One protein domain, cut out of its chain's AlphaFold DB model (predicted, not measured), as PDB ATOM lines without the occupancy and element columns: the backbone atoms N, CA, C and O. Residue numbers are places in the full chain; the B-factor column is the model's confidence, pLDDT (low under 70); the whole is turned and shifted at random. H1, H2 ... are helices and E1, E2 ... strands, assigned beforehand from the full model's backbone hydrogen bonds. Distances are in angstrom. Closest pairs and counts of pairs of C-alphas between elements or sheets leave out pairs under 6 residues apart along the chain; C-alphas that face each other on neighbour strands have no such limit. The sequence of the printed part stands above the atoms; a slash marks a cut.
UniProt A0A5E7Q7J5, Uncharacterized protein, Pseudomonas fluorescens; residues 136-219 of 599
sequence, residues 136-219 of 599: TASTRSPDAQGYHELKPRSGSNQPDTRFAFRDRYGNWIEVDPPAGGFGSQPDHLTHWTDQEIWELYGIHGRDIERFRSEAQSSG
ATOM      1  N   THR A 136     -41.368   7.723  58.590       91.12
ATOM      2  CA  THR A 136     -40.123   6.946  58.601       91.12
ATOM      3  C   THR A 136     -40.421   5.478  58.321       91.12
ATOM      4  O   THR A 136     -41.435   4.953  58.783       91.12
ATOM      5  N   ALA A 137     -39.537   4.803  57.589       92.38
ATOM      6  CA  ALA A 137     -39.647   3.364  57.376       92.38
ATOM      7  C   ALA A 137     -39.505   2.597  58.697       92.38
ATOM      8  O   ALA A 137     -38.724   2.982  59.572       92.38
ATOM      9  N   SER A 138     -40.275   1.519  58.844       90.94
ATOM     10  CA  SER A 138     -40.153   0.602  59.972       90.94
ATOM     11  C   SER A 138     -38.888  -0.248  59.843       90.94
ATOM     12  O   SER A 138     -38.370  -0.466  58.750       90.94
ATOM     13  N   THR A 139     -38.412  -0.797  60.961       90.94
ATOM     14  CA  THR A 139     -37.237  -1.689  61.006       90.94
ATOM     15  C   THR A 139     -37.413  -3.005  60.242       90.94
ATOM     16  O   THR A 139     -36.462  -3.771  60.140       90.94
ATOM     17  N   ARG A 140     -38.618  -3.282  59.726       90.56
ATOM     18  CA  ARG A 140     -38.954  -4.466  58.924       90.56
ATOM     19  C   ARG A 140     -39.016  -4.173  57.418       90.56
ATOM     20  O   ARG A 140     -39.477  -5.024  56.672       90.56
ATOM     21  N   SER A 141     -38.638  -2.962  57.001       93.00
ATOM     22  CA  SER A 141     -38.769  -2.477  55.624       93.00
ATOM     23  C   SER A 141     -37.413  -2.392  54.900       93.00
ATOM     24  O   SER A 141     -36.450  -1.926  55.515       93.00
ATOM     25  N   PRO A 142     -37.339  -2.700  53.590       95.06
ATOM     26  CA  PRO A 142     -38.406  -3.292  52.782       95.06
ATOM     27  C   PRO A 142     -38.662  -4.758  53.167       95.06
ATOM     28  O   PRO A 142     -37.782  -5.414  53.726       95.06
ATOM     29  N   ASP A 143     -39.856  -5.270  52.868       94.50
ATOM     30  CA  ASP A 143     -40.104  -6.713  52.900       94.50
ATOM     31  C   ASP A 143     -39.596  -7.418  51.625       94.50
ATOM     32  O   ASP A 143     -39.077  -6.790  50.700       94.50
ATOM     33  N   ALA A 144     -39.730  -8.746  51.568       93.75
ATOM     34  CA  ALA A 144     -39.269  -9.550  50.432       93.75
ATOM     35  C   ALA A 144     -40.058  -9.319  49.123       93.75
ATOM     36  O   ALA A 144     -39.640  -9.806  48.075       93.75
ATOM     37  N   GLN A 145     -41.181  -8.594  49.172       95.19
ATOM     38  CA  GLN A 145     -41.968  -8.189  48.004       95.19
ATOM     39  C   GLN A 145     -41.699  -6.723  47.602       95.19
ATOM     40  O   GLN A 145     -42.188  -6.276  46.565       95.19
ATOM     41  N   GLY A 146     -40.875  -6.005  48.377       94.69
ATOM     42  CA  GLY A 146     -40.419  -4.634  48.130       94.69
ATOM     43  C   GLY A 146     -41.196  -3.550  48.885       94.69
ATOM     44  O   GLY A 146     -40.825  -2.377  48.809       94.69
ATOM     45  N   TYR A 147     -42.243  -3.896  49.645       96.31
ATOM     46  CA  TYR A 147     -43.034  -2.888  50.355       96.31
ATOM     47  C   TYR A 147     -42.233  -2.257  51.494       96.31
ATOM     48  O   TYR A 147     -41.592  -2.937  52.298       96.31
ATOM     49  N   HIS A 148     -42.365  -0.942  51.638       96.00
ATOM     50  CA  HIS A 148     -41.975  -0.200  52.827       96.00
ATOM     51  C   HIS A 148     -43.201   0.077  53.708       96.00
ATOM     52  O   HIS A 148     -44.122   0.782  53.301       96.00
ATOM     53  N   GLU A 149     -43.188  -0.428  54.942       95.69
ATOM     54  CA  GLU A 149     -44.127  -0.053  56.003       95.69
ATOM     55  C   GLU A 149     -43.654   1.265  56.636       95.69
ATOM     56  O   GLU A 149     -42.632   1.306  57.327       95.69
ATOM     57  N   LEU A 150     -44.387   2.355  56.417       94.38
ATOM     58  CA  LEU A 150     -44.018   3.694  56.872       94.38
ATOM     59  C   LEU A 150     -44.877   4.133  58.059       94.38
ATOM     60  O   LEU A 150     -46.103   4.193  57.973       94.38
ATOM     61  N   LYS A 151     -44.234   4.510  59.166       92.00
ATOM     62  CA  LYS A 151     -44.905   4.984  60.385       92.00
ATOM     63  C   LYS A 151     -44.757   6.499  60.546       92.00
ATOM     64  O   LYS A 151     -43.701   7.032  60.185       92.00
ATOM     65  N   PRO A 152     -45.767   7.203  61.093       90.06
ATOM     66  CA  PRO A 152     -45.641   8.616  61.436       90.06
ATOM     67  C   PRO A 152     -44.457   8.850  62.375       90.06
ATOM     68  O   PRO A 152     -44.218   8.079  63.308       90.06
ATOM     69  N   ARG A 153     -43.707   9.928  62.149       86.19
ATOM     70  CA  ARG A 153     -42.666  10.368  63.084       86.19
ATOM     71  C   ARG A 153     -43.317  10.919  64.353       86.19
ATOM     72  O   ARG A 153     -44.386  11.534  64.302       86.19
ATOM     73  N   SER A 154     -42.652  10.707  65.489       76.31
ATOM     74  CA  SER A 154     -43.116  11.185  66.797       76.31
ATOM     75  C   SER A 154     -43.391  12.694  66.762       76.31
ATOM     76  O   SER A 154     -42.549  13.461  66.298       76.31
ATOM     77  N   GLY A 155     -44.575  13.105  67.224       70.38
ATOM     78  CA  GLY A 155     -45.030  14.502  67.201       70.38
ATOM     79  C   GLY A 155     -45.765  14.950  65.927       70.38
ATOM     80  O   GLY A 155     -46.111  16.124  65.831       70.38
ATOM     81  N   SER A 156     -46.029  14.061  64.962       67.00
ATOM     82  CA  SER A 156     -46.853  14.380  63.783       67.00
ATOM     83  C   SER A 156     -48.328  13.982  63.963       67.00
ATOM     84  O   SER A 156     -48.632  12.906  64.467       67.00
ATOM     85  N   ASN A 157     -49.251  14.829  63.489       73.31
ATOM     86  CA  ASN A 157     -50.704  14.567  63.471       73.31
ATOM     87  C   ASN A 157     -51.151  13.829  62.187       73.31
ATOM     88  O   ASN A 157     -52.219  14.103  61.642       73.31
ATOM     89  N   GLN A 158     -50.287  12.980  61.631       73.81
ATOM     90  CA  GLN A 158     -50.533  12.266  60.373       73.81
ATOM     91  C   GLN A 158     -51.267  10.934  60.626       73.81
ATOM     92  O   GLN A 158     -51.196  10.422  61.745       73.81
ATOM     93  N   PRO A 159     -51.995  10.380  59.634       68.25
ATOM     94  CA  PRO A 159     -52.745   9.137  59.807       68.25
ATOM     95  C   PRO A 159     -51.826   7.933  60.046       68.25
ATOM     96  O   PRO A 159     -50.611   8.020  59.849       68.25
ATOM     97  N   ASP A 160     -52.441   6.816  60.440       84.06
ATOM     98  CA  ASP A 160     -51.805   5.522  60.701       84.06
ATOM     99  C   ASP A 160     -50.875   5.030  59.570       84.06
ATOM    100  O   ASP A 160     -50.778   5.613  58.488       84.06
ATOM    101  N   THR A 161     -50.155   3.941  59.855       90.44
ATOM    102  CA  THR A 161     -49.174   3.282  58.978       90.44
ATOM    103  C   THR A 161     -49.562   3.293  57.492       90.44
ATOM    104  O   THR A 161     -50.600   2.749  57.117       90.44
ATOM    105  N   ARG A 162     -48.684   3.851  56.652       93.56
ATOM    106  CA  ARG A 162     -48.802   3.856  55.183       93.56
ATOM    107  C   ARG A 162     -47.886   2.807  54.557       93.56
ATOM    108  O   ARG A 162     -46.928   2.363  55.193       93.56
ATOM    109  N   PHE A 163     -48.146   2.464  53.299       95.19
ATOM    110  CA  PHE A 163     -47.316   1.559  52.508       95.19
ATOM    111  C   PHE A 163     -46.792   2.268  51.259       95.19
ATOM    112  O   PHE A 163     -47.433   3.178  50.734       95.19
ATOM    113  N   ALA A 164     -45.590   1.894  50.829       95.62
ATOM    114  CA  ALA A 164     -44.934   2.491  49.672       95.62
ATOM    115  C   ALA A 164     -44.023   1.504  48.948       95.62
ATOM    116  O   ALA A 164     -43.403   0.654  49.592       95.62
ATOM    117  N   PHE A 165     -43.841   1.708  47.646       94.81
ATOM    118  CA  PHE A 165     -42.647   1.247  46.936       94.81
ATOM    119  C   PHE A 165     -41.641   2.391  46.794       94.81
ATOM    120  O   PHE A 165     -41.957   3.560  47.043       94.81
ATOM    121  N   ARG A 166     -40.404   2.056  46.419       89.38
ATOM    122  CA  ARG A 166     -39.395   3.048  46.038       89.38
ATOM    123  C   ARG A 166     -39.342   3.216  44.530       89.38
ATOM    124  O   ARG A 166     -39.291   2.230  43.808       89.38
ATOM    125  N   ASP A 167     -39.302   4.463  44.073       80.75
ATOM    126  CA  ASP A 167     -38.941   4.766  42.690       80.75
ATOM    127  C   ASP A 167     -37.421   4.642  42.459       80.75
ATOM    128  O   ASP A 167     -36.628   4.464  43.390       80.75
ATOM    129  N   ARG A 168     -37.001   4.788  41.196       73.38
ATOM    130  CA  ARG A 168     -35.586   4.755  40.779       73.38
ATOM    131  C   ARG A 168     -34.699   5.841  41.409       73.38
ATOM    132  O   ARG A 168     -33.481   5.753  41.306       73.38
ATOM    133  N   TYR A 169     -35.293   6.855  42.038       74.69
ATOM    134  CA  TYR A 169     -34.607   7.940  42.740       74.69
ATOM    135  C   TYR A 169     -34.611   7.735  44.270       74.69
ATOM    136  O   TYR A 169     -34.070   8.553  45.012       74.69
ATOM    137  N   GLY A 170     -35.201   6.638  44.759       78.88
ATOM    138  CA  GLY A 170     -35.305   6.298  46.177       78.88
ATOM    139  C   GLY A 170     -36.472   6.964  46.917       78.88
ATOM    140  O   GLY A 170     -36.591   6.775  48.137       78.88
ATOM    141  N   ASN A 171     -37.341   7.703  46.217       85.56
ATOM    142  CA  ASN A 171     -38.529   8.321  46.801       85.56
ATOM    143  C   ASN A 171     -39.589   7.266  47.116       85.56
ATOM    144  O   ASN A 171     -39.767   6.308  46.370       85.56
ATOM    145  N   TRP A 172     -40.340   7.473  48.197       90.19
ATOM    146  CA  TRP A 172     -41.483   6.631  48.540       90.19
ATOM    147  C   TRP A 172     -42.733   7.084  47.785       90.19
ATOM    148  O   TRP A 172     -43.235   8.181  48.040       90.19
ATOM    149  N   ILE A 173     -43.240   6.229  46.896       92.38
ATOM    150  CA  ILE A 173     -44.543   6.396  46.243       92.38
ATOM    151  C   ILE A 173     -45.562   5.567  47.023       92.38
ATOM    152  O   ILE A 173     -45.362   4.370  47.224       92.38
ATOM    153  N   GLU A 174     -46.620   6.223  47.494       93.69
ATOM    154  CA  GLU A 174     -47.720   5.609  48.236       93.69
ATOM    155  C   GLU A 174     -48.445   4.564  47.387       93.69
ATOM    156  O   GLU A 174     -48.772   4.818  46.228       93.69
ATOM    157  N   VAL A 175     -48.707   3.402  47.985       94.19
ATOM    158  CA  VAL A 175     -49.474   2.311  47.377       94.19
ATOM    159  C   VAL A 175     -50.407   1.671  48.399       94.19
ATOM    160  O   VAL A 175     -50.220   1.810  49.611       94.19
ATOM    161  N   ASP A 176     -51.398   0.932  47.906       94.31
ATOM    162  CA  ASP A 176     -52.261   0.112  48.755       94.31
ATOM    163  C   ASP A 176     -51.457  -0.913  49.579       94.31
ATOM    164  O   ASP A 176     -50.427  -1.416  49.117       94.31
ATOM    165  N   PRO A 177     -51.931  -1.282  50.785       92.25
ATOM    166  CA  PRO A 177     -51.310  -2.339  51.572       92.25
ATOM    167  C   PRO A 177     -51.305  -3.687  50.821       92.25
ATOM    168  O   PRO A 177     -52.292  -4.009  50.145       92.25
ATOM    169  N   PRO A 178     -50.265  -4.527  51.003       91.06
ATOM    170  CA  PRO A 178     -50.272  -5.901  50.505       91.06
ATOM    171  C   PRO A 178     -51.469  -6.653  51.088       91.06
ATOM    172  O   PRO A 178     -51.671  -6.674  52.306       91.06
ATOM    173  N   ALA A 179     -52.279  -7.268  50.228       87.19
ATOM    174  CA  ALA A 179     -53.582  -7.797  50.622       87.19
ATOM    175  C   ALA A 179     -53.499  -9.079  51.485       87.19
ATOM    176  O   ALA A 179     -54.329  -9.253  52.380       87.19
ATOM    177  N   GLY A 180     -52.429  -9.873  51.346       86.25
ATOM    178  CA  GLY A 180     -52.035 -10.925  52.299       86.25
ATOM    179  C   GLY A 180     -51.390 -10.422  53.607       86.25
ATOM    180  O   GLY A 180     -51.107 -11.218  54.503       86.25
ATOM    181  N   GLY A 181     -51.160  -9.112  53.747       90.56
ATOM    182  CA  GLY A 181     -50.467  -8.486  54.877       90.56
ATOM    183  C   GLY A 181     -48.962  -8.285  54.648       90.56
ATOM    184  O   GLY A 181     -48.349  -8.903  53.780       90.56
ATOM    185  N   PHE A 182     -48.352  -7.387  55.428       92.62
ATOM    186  CA  PHE A 182     -46.944  -7.002  55.267       92.62
ATOM    187  C   PHE A 182     -45.986  -8.177  55.523       92.62
ATOM    188  O   PHE A 182     -46.070  -8.826  56.569       92.62
ATOM    189  N   GLY A 183     -45.068  -8.435  54.587       89.19
ATOM    190  CA  GLY A 183     -44.170  -9.592  54.608       89.19
ATOM    191  C   GLY A 183     -44.797 -10.929  54.193       89.19
ATOM    192  O   GLY A 183     -44.108 -11.952  54.256       89.19
ATOM    193  N   SER A 184     -46.067 -10.956  53.766       90.81
ATOM    194  CA  SER A 184     -46.671 -12.165  53.190       90.81
ATOM    195  C   SER A 184     -45.961 -12.591  51.900       90.81
ATOM    196  O   SER A 184     -45.300 -11.794  51.234       90.81
ATOM    197  N   GLN A 185     -46.052 -13.882  51.577       91.44
ATOM    198  CA  GLN A 185     -45.526 -14.438  50.332       91.44
ATOM    199  C   GLN A 185     -46.689 -14.822  49.412       91.44
ATOM    200  O   GLN A 185     -47.690 -15.338  49.911       91.44
ATOM    201  N   PRO A 186     -46.580 -14.581  48.096       91.88
ATOM    202  CA  PRO A 186     -47.622 -14.928  47.141       91.88
ATOM    203  C   PRO A 186     -47.647 -16.437  46.869       91.88
ATOM    204  O   PRO A 186     -46.597 -17.061  46.734       91.88
ATOM    205  N   ASP A 187     -48.835 -17.012  46.682       88.62
ATOM    206  CA  ASP A 187     -48.986 -18.417  46.262       88.62
ATOM    207  C   ASP A 187     -48.697 -18.627  44.759       88.62
ATOM    208  O   ASP A 187     -48.394 -19.736  44.314       88.62
ATOM    209  N   HIS A 188     -48.788 -17.558  43.958       92.25
ATOM    210  CA  HIS A 188     -48.723 -17.580  42.492       92.25
ATOM    211  C   HIS A 188     -47.689 -16.583  41.944       92.25
ATOM    212  O   HIS A 188     -47.517 -15.485  42.484       92.25
ATOM    213  N   LEU A 189     -47.018 -16.945  40.840       91.19
ATOM    214  CA  LEU A 189     -45.905 -16.179  40.253       91.19
ATOM    215  C   LEU A 189     -44.820 -15.785  41.277       91.19
ATOM    216  O   LEU A 189     -44.332 -14.659  41.280       91.19
ATOM    217  N   THR A 190     -44.418 -16.717  42.144       90.75
ATOM    218  CA  THR A 190     -43.426 -16.509  43.225       90.75
ATOM    219  C   THR A 190     -42.066 -15.961  42.776       90.75
ATOM    220  O   THR A 190     -41.290 -15.495  43.603       90.75
ATOM    221  N   HIS A 191     -41.768 -16.019  41.478       87.94
ATOM    222  CA  HIS A 191     -40.555 -15.479  40.870       87.94
ATOM    223  C   HIS A 191     -40.630 -13.976  40.548       87.94
ATOM    224  O   HIS A 191     -39.580 -13.403  40.273       87.94
ATOM    225  N   TRP A 192     -41.817 -13.355  40.574       91.75
ATOM    226  CA  TRP A 192     -42.013 -11.900  40.511       91.75
ATOM    227  C   TRP A 192     -42.216 -11.335  41.918       91.75
ATOM    228  O   TRP A 192     -43.003 -11.898  42.689       91.75
ATOM    229  N   THR A 193     -41.601 -10.193  42.228       93.19
ATOM    230  CA  THR A 193     -41.978  -9.400  43.412       93.19
ATOM    231  C   THR A 193     -43.160  -8.475  43.115       93.19
ATOM    232  O   THR A 193     -43.393  -8.099  41.965       93.19
ATOM    233  N   ASP A 194     -43.914  -8.077  44.144       94.75
ATOM    234  CA  ASP A 194     -44.963  -7.060  43.972       94.75
ATOM    235  C   ASP A 194     -44.381  -5.722  43.478       94.75
ATOM    236  O   ASP A 194     -45.008  -5.070  42.647       94.75
ATOM    237  N   GLN A 195     -43.166  -5.348  43.905       93.38
ATOM    238  CA  GLN A 195     -42.467  -4.176  43.367       93.38
ATOM    239  C   GLN A 195     -42.185  -4.305  41.861       93.38
ATOM    240  O   GLN A 195     -42.434  -3.350  41.134       93.38
ATOM    241  N   GLU A 196     -41.709  -5.453  41.362       91.56
ATOM    242  CA  GLU A 196     -41.489  -5.644  39.916       91.56
ATOM    243  C   GLU A 196     -42.799  -5.519  39.119       91.56
ATOM    244  O   GLU A 196     -42.817  -4.921  38.042       91.56
ATOM    245  N   ILE A 197     -43.904  -6.052  39.656       94.19
ATOM    246  CA  ILE A 197     -45.234  -5.950  39.037       94.19
ATOM    247  C   ILE A 197     -45.725  -4.495  39.062       94.19
ATOM    248  O   ILE A 197     -46.229  -4.008  38.051       94.19
ATOM    249  N   TRP A 198     -45.549  -3.775  40.171       93.44
ATOM    250  CA  TRP A 198     -45.900  -2.357  40.278       93.44
ATOM    251  C   TRP A 198     -45.067  -1.478  39.338       93.44
ATOM    252  O   TRP A 198     -45.626  -0.666  38.604       93.44
ATOM    253  N   GLU A 199     -43.746  -1.662  39.298       89.00
ATOM    254  CA  GLU A 199     -42.862  -0.896  38.418       89.00
ATOM    255  C   GLU A 199     -43.204  -1.101  36.936       89.00
ATOM    256  O   GLU A 199     -43.131  -0.154  36.147       89.00
ATOM    257  N   LEU A 200     -43.547  -2.335  36.546       90.94
ATOM    258  CA  LEU A 200     -43.846  -2.664  35.157       90.94
ATOM    259  C   LEU A 200     -45.290  -2.343  34.764       90.94
ATOM    260  O   LEU A 200     -45.492  -1.885  33.652       90.94
ATOM    261  N   TYR A 201     -46.288  -2.544  35.625       92.62
ATOM    262  CA  TYR A 201     -47.710  -2.443  35.251       92.62
ATOM    263  C   TYR A 201     -48.477  -1.308  35.948       92.62
ATOM    264  O   TYR A 201     -49.641  -1.073  35.633       92.62
ATOM    265  N   GLY A 202     -47.862  -0.601  36.901       90.88
ATOM    266  CA  GLY A 202     -48.491   0.506  37.634       90.88
ATOM    267  C   GLY A 202     -49.631   0.094  38.574       90.88
ATOM    268  O   GLY A 202     -50.423   0.945  38.969       90.88
ATOM    269  N   ILE A 203     -49.742  -1.195  38.917       93.56
ATOM    270  CA  ILE A 203     -50.787  -1.753  39.793       93.56
ATOM    271  C   ILE A 203     -50.238  -2.075  41.187       93.56
ATOM    272  O   ILE A 203     -49.049  -2.336  41.343       93.56
ATOM    273  N   HIS A 204     -51.099  -2.079  42.206       93.81
ATOM    274  CA  HIS A 204     -50.728  -2.377  43.594       93.81
ATOM    275  C   HIS A 204     -51.863  -3.049  44.383       93.81
ATOM    276  O   HIS A 204     -53.006  -3.124  43.927       93.81
ATOM    277  N   GLY A 205     -51.544  -3.565  45.576       91.00
ATOM    278  CA  GLY A 205     -52.521  -4.168  46.482       91.00
ATOM    279  C   GLY A 205     -53.280  -5.337  45.844       91.00
ATOM    280  O   GLY A 205     -52.685  -6.279  45.322       91.00
ATOM    281  N   ARG A 206     -54.617  -5.285  45.872       92.12
ATOM    282  CA  ARG A 206     -55.481  -6.377  45.373       92.12
ATOM    283  C   ARG A 206     -55.383  -6.625  43.869       92.12
ATOM    284  O   ARG A 206     -55.617  -7.751  43.431       92.12
ATOM    285  N   ASP A 207     -55.022  -5.614  43.082       94.50
ATOM    286  CA  ASP A 207     -54.856  -5.798  41.640       94.50
ATOM    287  C   ASP A 207     -53.631  -6.670  41.321       94.50
ATOM    288  O   ASP A 207     -53.656  -7.403  40.331       94.50
ATOM    289  N   ILE A 208     -52.620  -6.711  42.203       95.25
ATOM    290  CA  ILE A 208     -51.498  -7.655  42.089       95.25
ATOM    291  C   ILE A 208     -51.947  -9.099  42.374       95.25
ATOM    292  O   ILE A 208     -51.581 -10.002  41.626       95.25
ATOM    293  N   GLU A 209     -52.780  -9.356  43.388       92.56
ATOM    294  CA  GLU A 209     -53.302 -10.716  43.652       92.56
ATOM    295  C   GLU A 209     -54.117 -11.256  42.466       92.56
ATOM    296  O   GLU A 209     -53.981 -12.420  42.063       92.56
ATOM    297  N   ARG A 210     -54.933 -10.380  41.867       94.19
ATOM    298  CA  ARG A 210     -55.684 -10.674  40.647       94.19
ATOM    299  C   ARG A 210     -54.749 -10.952  39.470       94.19
ATOM    300  O   ARG A 210     -54.916 -11.968  38.796       94.19
ATOM    301  N   PHE A 211     -53.761 -10.084  39.247       95.62
ATOM    302  CA  PHE A 211     -52.748 -10.240  38.206       95.62
ATOM    303  C   PHE A 211     -52.026 -11.586  38.325       95.62
ATOM    304  O   PHE A 211     -51.999 -12.353  37.363       95.62
ATOM    305  N   ARG A 212     -51.516 -11.908  39.523       94.94
ATOM    306  CA  ARG A 212     -50.805 -13.160  39.818       94.94
ATOM    307  C   ARG A 212     -51.664 -14.382  39.503       94.94
ATOM    308  O   ARG A 212     -51.173 -15.326  38.895       94.94
ATOM    309  N   SER A 213     -52.941 -14.350  39.874       93.19
ATOM    310  CA  SER A 213     -53.871 -15.464  39.657       93.19
ATOM    311  C   SER A 213     -54.216 -15.669  38.177       93.19
ATOM    312  O   SER A 213     -54.182 -16.801  37.692       93.19
ATOM    313  N   GLU A 214     -54.508 -14.594  37.437       95.25
ATOM    314  CA  GLU A 214     -54.808 -14.678  36.002       95.25
ATOM    315  C   GLU A 214     -53.572 -15.130  35.204       95.25
ATOM    316  O   GLU A 214     -53.652 -16.107  34.457       95.25
ATOM    317  N   ALA A 215     -52.409 -14.514  35.427       94.12
ATOM    318  CA  ALA A 215     -51.186 -14.844  34.696       94.12
ATOM    319  C   ALA A 215     -50.596 -16.221  35.047       94.12
ATOM    320  O   ALA A 215     -50.031 -16.887  34.181       94.12
ATOM    321  N   GLN A 216     -50.777 -16.716  36.278       92.50
ATOM    322  CA  GLN A 216     -50.421 -18.096  36.630       92.50
ATOM    323  C   GLN A 216     -51.262 -19.132  35.865       92.50
ATOM    324  O   GLN A 216     -50.777 -20.237  35.615       92.50
ATOM    325  N   SER A 217     -52.501 -18.782  35.494       90.69
ATOM    326  CA  SER A 217     -53.409 -19.654  34.741       90.69
ATOM    327  C   SER A 217     -53.169 -19.633  33.226       90.69
ATOM    328  O   SER A 217     -53.367 -20.654  32.570       90.69
ATOM    329  N   SER A 218     -52.726 -18.497  32.673       89.31
ATOM    330  CA  SER A 218     -52.482 -18.317  31.234       89.31
ATOM    331  C   SER A 218     -51.021 -18.507  30.811       89.31
ATOM    332  O   SER A 218     -50.766 -18.781  29.641       89.31
ATOM    333  N   GLY A 219     -50.066 -18.350  31.733       87.69
ATOM    334  CA  GLY A 219     -48.629 -18.310  31.433       87.69
ATOM    335  C   GLY A 219     -48.166 -17.010  30.759       87.69
ATOM    336  O   GLY A 219     -47.062 -16.964  30.222       87.69
TER     337      GLY A 219
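This is residues 136 to 219 of the 599 residues of an uncharacterized protein of Pseudomonas fluorescens (UniProt A0A5E7Q7J5). A small, twisted sheet of three strands, E1, E2 and E3, makes one part of an elongated model, and two short helices set nearly crosswise to each other, H1 and H2, make the other, with long loops before the sheet and between the two parts. The loop of residues 153 to 161 lies toward one end of the long axis and H2 toward the other, while H1 lies between H2 and the sheet. The printed part has 84 residues, with three named strands followed by two named helices; the sheet's order is E1, E2, E3, antiparallel throughout. The class is mixed, helices and strands, though under half of the residues are in named elements. The whole is compact by its radius of gyration of the C-alphas, 13.5 A, with an elongated outline spanning 49 by 25 by 18 A.

Residues 136 to 147 hold no named element. E1, residues 148 to 152, begins with C-alpha 148 at (-41.975, -0.200, 52.827) and is 12.9 A long from first to last C-alpha. E2, residues 162 to 166, is 13.1 A long, and E3, residues 172 to 175, is 9.2 A. After residues 176 to 193, again with no named element, comes H1, residues 194 to 201, 10.2 A long. H2, residues 206 to 218, is 18.7 A long and ends with C-alpha 218 at (-52.482, -18.317, 31.234).

The three strands form a meander, each strand the antiparallel neighbour of the one before. Residues 136 to 137 pair antiparallel with residues 150 to 151 of E1. E1 and E2 are a hairpin at 134 degrees, with N 148 and O 164 within hydrogen-bond range at 2.8 A. E2 and E3 are a hairpin at 124 degrees, with N 173 and O 165 within hydrogen-bond range at 3.0 A. E1 and E3 are the edge strands, and the sheet is only just strongly twisted, its C-alphas lying up to 4.1 A off its best plane. H1 only grazes the sheet, with its residues 194 to 199; its closest C-alpha pair with E2 is Phe 165 and Gln 195, 6.5 A apart. H1 and H2 only just touch, with 3 pairs of C-alphas within 8 A, H2 through residue 208 alone; the closest C-alphas, of Asp 194 and Ile 208, are 6.8 A apart. Their lines are about perpendicular, at 78 degrees. H2 is not on the sheet and is apart from E1, E2 and E3. In H1 and H2 every O i to N i+4 pair is within hydrogen-bond range.

The two C-alphas farthest apart, those of Gly 155 and Ser 218, are 49.3 A apart. The printed part has no cut. The link from E3 to H1, 18 residues, is long; those from E2 to E3 and from H1 to H2 are tight. The mean pLDDT of the printed part is 89.9, and residues 156 and 159 are under 70.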